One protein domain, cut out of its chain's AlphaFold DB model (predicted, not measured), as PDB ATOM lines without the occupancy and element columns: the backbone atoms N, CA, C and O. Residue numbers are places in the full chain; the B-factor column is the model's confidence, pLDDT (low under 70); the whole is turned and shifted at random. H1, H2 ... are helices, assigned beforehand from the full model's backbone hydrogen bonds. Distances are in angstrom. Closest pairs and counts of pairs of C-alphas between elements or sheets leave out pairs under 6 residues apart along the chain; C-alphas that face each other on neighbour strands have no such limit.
ATOM      1  N   LYS A   8      48.559  35.532  48.271       88.38
ATOM      2  CA  LYS A   8      47.666  34.362  48.373       88.38
ATOM      3  C   LYS A   8      48.271  33.139  47.695       88.38
ATOM      4  O   LYS A   8      48.225  32.042  48.249       88.38
ATOM      5  N   PHE A   9      48.886  33.333  46.529       90.75
ATOM      6  CA  PHE A   9      49.607  32.261  45.846       90.75
ATOM      7  C   PHE A   9      50.816  31.795  46.653       90.75
ATOM      8  O   PHE A   9      51.041  30.597  46.773       90.75
ATOM      9  N   VAL A  10      51.588  32.721  47.230       90.75
ATOM     10  CA  VAL A  10      52.768  32.374  48.037       90.75
ATOM     11  C   VAL A  10      52.377  31.529  49.253       90.75
ATOM     12  O   VAL A  10      53.056  30.548  49.558       90.75
ATOM     13  N   GLU A  11      51.279  31.866  49.930       90.69
ATOM     14  CA  GLU A  11      50.739  31.074  51.043       90.69
ATOM     15  C   GLU A  11      50.264  29.689  50.588       90.69
ATOM     16  O   GLU A  11      50.620  28.677  51.197       90.69
ATOM     17  N   PHE A  12      49.535  29.621  49.473       91.12
ATOM     18  CA  PHE A  12      49.085  28.358  48.893       91.12
ATOM     19  C   PHE A  12      50.253  27.472  48.433       91.12
ATOM     20  O   PHE A  12      50.266  26.271  48.696       91.12
ATOM     21  N   TYR A  13      51.275  28.055  47.805       91.19
ATOM     22  CA  TYR A  13      52.477  27.347  47.374       91.19
ATOM     23  C   TYR A  13      53.227  26.746  48.558       91.19
ATOM     24  O   TYR A  13      53.612  25.584  48.493       91.19
ATOM     25  N   LYS A  14      53.394  27.495  49.655       92.06
ATOM     26  CA  LYS A  14      54.048  26.984  50.871       92.06
ATOM     27  C   LYS A  14      53.309  25.780  51.458       92.06
ATOM     28  O   LYS A  14      53.952  24.846  51.922       92.06
ATOM     29  N   LYS A  15      51.972  25.775  51.397       92.12
ATOM     30  CA  LYS A  15      51.143  24.653  51.864       92.12
ATOM     31  C   LYS A  15      51.329  23.385  51.013       92.12
ATOM     32  O   LYS A  15      51.293  22.291  51.562       92.12
ATOM     33  N   TYR A  16      51.569  23.530  49.706       92.25
ATOM     34  CA  TYR A  16      51.625  22.424  48.734       92.25
ATOM     35  C   TYR A  16      52.983  22.284  48.019       92.25
ATOM     36  O   TYR A  16      53.073  21.716  46.928       92.25
ATOM     37  N   GLU A  17      54.069  22.789  48.611       91.25
ATOM     38  CA  GLU A  17      55.372  22.933  47.942       91.25
ATOM     39  C   GLU A  17      55.899  21.600  47.384       91.25
ATOM     40  O   GLU A  17      56.398  21.524  46.256       91.25
ATOM     41  N   ASN A  18      55.766  20.530  48.169       89.88
ATOM     42  CA  ASN A  18      56.237  19.198  47.797       89.88
ATOM     43  C   ASN A  18      55.422  18.574  46.654       89.88
ATOM     44  O   ASN A  18      55.955  17.761  45.899       89.88
ATOM     45  N   GLU A  19      54.153  18.954  46.502       89.50
ATOM     46  CA  GLU A  19      53.278  18.473  45.429       89.50
ATOM     47  C   GLU A  19      53.571  19.198  44.113       89.50
ATOM     48  O   GLU A  19      53.695  18.551  43.076       89.50
ATOM     49  N   PHE A  20      53.828  20.512  44.154       87.31
ATOM     50  CA  PHE A  20      54.226  21.296  42.976       87.31
ATOM     51  C   PHE A  20      55.516  20.806  42.305       87.31
ATOM     52  O   PHE A  20      55.717  21.037  41.112       87.31
ATOM     53  N   LYS A  21      56.400  20.128  43.048       85.81
ATOM     54  CA  LYS A  21      57.636  19.531  42.511       85.81
ATOM     55  C   LYS A  21      57.383  18.221  41.748       85.81
ATOM     56  O   LYS A  21      58.260  17.778  41.007       85.81
ATOM     57  N   LYS A  22      56.201  17.605  41.887       86.06
ATOM     58  CA  LYS A  22      55.830  16.329  41.251       86.06
ATOM     59  C   LYS A  22      55.015  16.557  39.972       86.06
ATOM     60  O   LYS A  22      54.268  17.525  39.850       86.06
ATOM     61  N   LYS A  23      55.134  15.643  39.003       65.00
ATOM     62  CA  LYS A  23      54.218  15.596  37.847       65.00
ATOM     63  C   LYS A  23      52.859  15.019  38.291       65.00
ATOM     64  O   LYS A  23      52.868  14.107  39.115       65.00
ATOM     65  N   PRO A  24      51.724  15.504  37.747       68.88
ATOM     66  CA  PRO A  24      51.610  16.479  36.655       68.88
ATOM     67  C   PRO A  24      51.677  17.955  37.093       68.88
ATOM     68  O   PRO A  24      51.792  18.823  36.232       68.88
ATOM     69  N   TYR A  25      51.639  18.255  38.393       78.75
ATOM     70  CA  TYR A  25      51.473  19.612  38.932       78.75
ATOM     71  C   TYR A  25      52.576  20.599  38.542       78.75
ATOM     72  O   TYR A  25      52.294  21.769  38.282       78.75
ATOM     73  N   SER A  26      53.818  20.127  38.419       79.62
ATOM     74  CA  SER A  26      54.941  20.954  37.965       79.62
ATOM     75  C   SER A  26      54.711  21.580  36.582       79.62
ATOM     76  O   SER A  26      55.169  22.696  36.335       79.62
ATOM     77  N   ASN A  27      53.922  20.934  35.712       74.62
ATOM     78  CA  ASN A  27      53.565  21.468  34.393       74.62
ATOM     79  C   ASN A  27      52.595  22.660  34.471       74.62
ATOM     80  O   ASN A  27      52.521  23.454  33.536       74.62
ATOM     81  N   TYR A  28      51.846  22.791  35.569       74.00
ATOM     82  CA  TYR A  28      50.848  23.844  35.768       74.00
ATOM     83  C   TYR A  28      51.384  25.010  36.605       74.00
ATOM     84  O   TYR A  28      50.700  26.023  36.722       74.00
ATOM     85  N   PHE A  29      52.602  24.906  37.151       82.44
ATOM     86  CA  PHE A  29      53.156  25.854  38.123       82.44
ATOM     87  C   PHE A  29      53.063  27.320  37.675       82.44
ATOM     88  O   PHE A  29      52.473  28.135  38.380       82.44
ATOM     89  N   ASN A  30      53.586  27.653  36.488       76.94
ATOM     90  CA  ASN A  30      53.560  29.034  35.991       76.94
ATOM     91  C   ASN A  30      52.120  29.528  35.786       76.94
ATOM     92  O   ASN A  30      51.783  30.630  36.198       76.94
ATOM     93  N   LYS A  31      51.246  28.677  35.233       73.88
ATOM     94  CA  LYS A  31      49.840  29.014  34.982       73.88
ATOM     95  C   LYS A  31      49.064  29.264  36.279       73.88
ATOM     96  O   LYS A  31      48.260  30.184  36.340       73.88
ATOM     97  N   ILE A  32      49.312  28.458  37.312       82.44
ATOM     98  CA  ILE A  32      48.692  28.635  38.629       82.44
ATOM     99  C   ILE A  32      49.216  29.911  39.289       82.44
ATOM    100  O   ILE A  32      48.412  30.674  39.808       82.44
ATOM    101  N   ARG A  33      50.532  30.166  39.243       86.25
ATOM    102  CA  ARG A  33      51.146  31.377  39.809       86.25
ATOM    103  C   ARG A  33      50.580  32.650  39.186       86.25
ATOM    104  O   ARG A  33      50.218  33.572  39.910       86.25
ATOM    105  N   ASP A  34      50.538  32.697  37.857       75.56
ATOM    106  CA  ASP A  34      50.257  33.927  37.114       75.56
ATOM    107  C   ASP A  34      48.763  34.302  37.152       75.56
ATOM    108  O   ASP A  34      48.431  35.481  37.075       75.56
ATOM    109  N   SER A  35      47.872  33.323  37.351       76.12
ATOM    110  CA  SER A  35      46.411  33.515  37.368       76.12
ATOM    111  C   SER A  35      45.758  33.087  38.688       76.12
ATOM    112  O   SER A  35      44.575  32.750  38.712       76.12
ATOM    113  N   PHE A  36      46.508  33.056  39.796       85.25
ATOM    114  CA  PHE A  36      46.032  32.435  41.038       85.25
ATOM    115  C   PHE A  36      44.742  33.058  41.580       85.25
ATOM    116  O   PHE A  36      43.813  32.328  41.914       85.25
ATOM    117  N   ASP A  37      44.657  34.391  41.614       79.62
ATOM    118  CA  ASP A  37      43.469  35.097  42.111       79.62
ATOM    119  C   ASP A  37      42.233  34.790  41.255       79.62
ATOM    120  O   ASP A  37      41.163  34.503  41.783       79.62
ATOM    121  N   GLU A  38      42.377  34.767  39.932       70.88
ATOM    122  CA  GLU A  38      41.280  34.439  39.014       70.88
ATOM    123  C   GLU A  38      40.805  32.988  39.181       70.88
ATOM    124  O   GLU A  38      39.607  32.704  39.121       70.88
ATOM    125  N   ILE A  39      41.735  32.063  39.431       74.50
ATOM    126  CA  ILE A  39      41.441  30.644  39.648       74.50
ATOM    127  C   ILE A  39      40.652  30.450  40.946       74.50
ATOM    128  O   ILE A  39      39.596  29.809  40.937       74.50
ATOM    129  N   ILE A  40      41.143  30.998  42.063       77.62
ATOM    130  CA  ILE A  40      40.518  30.802  43.378       77.62
ATOM    131  C   ILE A  40      39.191  31.547  43.504       77.62
ATOM    132  O   ILE A  40      38.304  31.052  44.184       77.62
ATOM    133  N   TYR A  41      39.013  32.682  42.819       76.44
ATOM    134  CA  TYR A  41      37.743  33.416  42.802       76.44
ATOM    135  C   TYR A  41      36.744  32.909  41.760       76.44
ATOM    136  O   TYR A  41      35.660  33.475  41.606       76.44
ATOM    137  N   SER A  42      37.057  31.813  41.067       64.88
ATOM    138  CA  SER A  42      36.076  31.135  40.230       64.88
ATOM    139  C   SER A  42      34.908  30.603  41.066       64.88
ATOM    140  O   SER A  42      35.076  30.145  42.198       64.88
ATOM    141  N   SER A  43      33.709  30.583  40.481       62.62
ATOM    142  CA  SER A  43      32.491  30.090  41.145       62.62
ATOM    143  C   SER A  43      32.570  28.625  41.596       62.62
ATOM    144  O   SER A  43      31.773  28.199  42.429       62.62
ATOM    145  N   LEU A  44      33.527  27.859  41.063       60.06
ATOM    146  CA  LEU A  44      33.775  26.463  41.417       60.06
ATOM    147  C   LEU A  44      34.735  26.304  42.603       60.06
ATOM    148  O   LEU A  44      34.621  25.320  43.331       60.06
ATOM    149  N   LEU A  45      35.673  27.237  42.799       69.31
ATOM    150  CA  LEU A  45      36.752  27.098  43.784       69.31
ATOM    151  C   LEU A  45      36.671  28.089  44.950       69.31
ATOM    152  O   LEU A  45      37.270  27.815  45.989       69.31
ATOM    153  N   ILE A  46      35.898  29.173  44.825       76.56
ATOM    154  CA  ILE A  46      35.826  30.242  45.834       76.56
ATOM    155  C   ILE A  46      35.425  29.726  47.214       76.56
ATOM    156  O   ILE A  46      36.110  30.007  48.191       76.56
ATOM    157  N   ASN A  47      34.416  28.854  47.290       68.00
ATOM    158  CA  ASN A  47      33.976  28.281  48.562       68.00
ATOM    159  C   ASN A  47      35.053  27.380  49.190       68.00
ATOM    160  O   ASN A  47      35.252  27.405  50.399       68.00
ATOM    161  N   LEU A  48      35.783  26.600  48.382       76.94
ATOM    162  CA  LEU A  48      36.862  25.735  48.878       76.94
ATOM    163  C   LEU A  48      38.049  26.563  49.385       76.94
ATOM    164  O   LEU A  48      38.690  26.193  50.370       76.94
ATOM    165  N   TYR A  49      38.333  27.681  48.714       86.62
ATOM    166  CA  TYR A  49      39.374  28.621  49.108       86.62
ATOM    167  C   TYR A  49      39.016  29.354  50.406       86.62
ATOM    168  O   TYR A  49      39.813  29.335  51.342       86.62
ATOM    169  N   GLU A  50      37.812  29.923  50.499       82.62
ATOM    170  CA  GLU A  50      37.325  30.634  51.691       82.62
ATOM    171  C   GLU A  50      37.225  29.718  52.918       82.62
ATOM    172  O   GLU A  50      37.519  30.139  54.033       82.62
ATOM    173  N   MET A  51      36.888  28.440  52.716       81.06
ATOM    174  CA  MET A  51      36.882  27.422  53.774       81.06
ATOM    175  C   MET A  51      38.285  26.885  54.121       81.06
ATOM    176  O   MET A  51      38.411  26.043  55.008       81.06
ATOM    177  N   GLY A  52      39.348  27.322  53.432       86.12
ATOM    178  CA  GLY A  52      40.733  26.897  53.684       86.12
ATOM    179  C   GLY A  52      41.063  25.454  53.268       86.12
ATOM    180  O   GLY A  52      42.158  24.957  53.565       86.12
ATOM    181  N   ILE A  53      40.147  24.784  52.564       88.88
ATOM    182  CA  ILE A  53      40.237  23.367  52.170       88.88
ATOM    183  C   ILE A  53      40.644  23.153  50.705       88.88
ATOM    184  O   ILE A  53      40.758  22.011  50.273       88.88
ATOM    185  N   LEU A  54      40.880  24.224  49.938       88.56
ATOM    186  CA  LEU A  54      41.319  24.143  48.542       88.56
ATOM    187  C   LEU A  54      42.623  23.340  48.402       88.56
ATOM    188  O   LEU A  54      43.627  23.699  49.019       88.56
ATOM    189  N   THR A  55      42.618  22.310  47.550       91.56
ATOM    190  CA  THR A  55      43.791  21.474  47.244       91.56
ATOM    191  C   THR A  55      44.372  21.749  45.856       91.56
ATOM    192  O   THR A  55      43.727  22.350  44.990       91.56
ATOM    193  N   LEU A  56      45.598  21.272  45.611       88.69
ATOM    194  CA  LEU A  56      46.243  21.372  44.301       88.69
ATOM    195  C   LEU A  56      45.503  20.564  43.219       88.69
ATOM    196  O   LEU A  56      45.426  21.005  42.072       88.69
ATOM    197  N   ASP A  57      44.873  19.447  43.593       85.00
ATOM    198  CA  ASP A  57      43.989  18.669  42.716       85.00
ATOM    199  C   ASP A  57      42.736  19.440  42.306       85.00
ATOM    200  O   ASP A  57      42.311  19.352  41.155       85.00
ATOM    201  N   ASN A  58      42.149  20.235  43.207       85.25
ATOM    202  CA  ASN A  58      41.013  21.084  42.847       85.25
ATOM    203  C   ASN A  58      41.427  22.145  41.821       85.25
ATOM    204  O   ASN A  58      40.704  22.387  40.855       85.25
ATOM    205  N   VAL A  59      42.607  22.740  42.005       83.38
ATOM    206  CA  VAL A  59      43.162  23.753  41.101       83.38
ATOM    207  C   VAL A  59      43.505  23.157  39.734       83.38
ATOM    208  O   VAL A  59      43.104  23.708  38.712       83.38
ATOM    209  N   VAL A  60      44.208  22.023  39.681       82.12
ATOM    210  CA  VAL A  60      44.534  21.366  38.403       82.12
ATOM    211  C   VAL A  60      43.281  20.809  37.733       82.12
ATOM    212  O   VAL A  60      43.106  21.012  36.535       82.12
ATOM    213  N   GLY A  61      42.362  20.218  38.496       75.06
ATOM    214  CA  GLY A  61      41.062  19.775  38.000       75.06
ATOM    215  C   GLY A  61      40.256  20.922  37.385       75.06
ATOM    216  O   GLY A  61      39.719  20.773  36.290       75.06
ATOM    217  N   PHE A  62      40.243  22.096  38.020       71.94
ATOM    218  CA  PHE A  62      39.664  23.313  37.448       71.94
ATOM    219  C   PHE A  62      40.400  23.763  36.180       71.94
ATOM    220  O   PHE A  62      39.762  24.098  35.184       71.94
ATOM    221  N   LEU A  63      41.735  23.741  36.163       68.62
ATOM    222  CA  LEU A  63      42.528  24.116  34.987       68.62
ATOM    223  C   LEU A  63      42.344  23.162  33.798       68.62
ATOM    224  O   LEU A  63      42.433  23.596  32.647       68.62
ATOM    225  N   ASP A  64      42.060  21.891  34.064       68.00
ATOM    226  CA  ASP A  64      41.727  20.890  33.053       68.00
ATOM    227  C   ASP A  64      40.275  21.009  32.580       68.00
ATOM    228  O   ASP A  64      40.005  20.853  31.388       68.00
ATOM    229  N   GLN A  65      39.344  21.361  33.471       56.84
ATOM    230  CA  GLN A  65      37.957  21.686  33.120       56.84
ATOM    231  C   GLN A  65      37.855  22.988  32.307       56.84
ATOM    232  O   GLN A  65      37.015  23.097  31.417       56.84
ATOM    233  N   THR A  66      38.743  23.952  32.553       51.50
ATOM    234  CA  THR A  66      38.784  25.259  31.873       51.50
ATOM    235  C   THR A  66      39.645  25.283  30.603       51.50
ATOM    236  O   THR A  66      39.702  26.312  29.932       51.50
ATOM    237  N   ARG A  67      40.265  24.158  30.185       51.56
ATOM    238  CA  ARG A  67      40.925  24.035  28.858       51.56
ATOM    239  C   ARG A  67      39.976  24.273  27.676       51.56
ATOM    240  O   ARG A  67      40.447  24.583  26.585       51.56
TER     241      ARG A  67
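AT A GLANCE: This is residues 8 to 67 of the 511 residues of an uncharacterized protein of Clostridiales bacterium (UniProt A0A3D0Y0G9). Helices H2 to H5 make a horseshoe round the longest, H6. H1 packs on H4. The printed part, 60 residues with helices H1 to H6 in order, is all helix and compact, radius of gyration of the C-alphas 10.4 A, spans 26 by 25 by 17 A.

HOW THE PARTS SIT: H6, residues 56 to 67, touches H3, residues 25 to 34, with 56 to 60 alone, about perpendicular at 76 degrees, closest at C-alphas Tyr 25 and Val 60, 7.2 A. H1, residues 8 to 15, touches H4, residues 36 to 40, closest at C-alphas Phe 9 and Phe 36, 6.0 A. H2, residues 17 to 20, and H5, residues 46 to 50, are apart. H1, H4, H5 and H6 have every O i to N i+4 pair within hydrogen-bond range, H3 4 of 6.

IN THESE COORDINATES: H6 spans 16.5 A from C-alpha 56 at (46.243, 21.372, 44.301) to C-alpha 67 at (40.925, 24.035, 28.858).

THE WHOLE: The printed part has no cut or long link. In this model 12 printed residues have pLDDT under 70, namely residues 23 to 24, residues 42 to 45, residue 47 and residues 63 to 67.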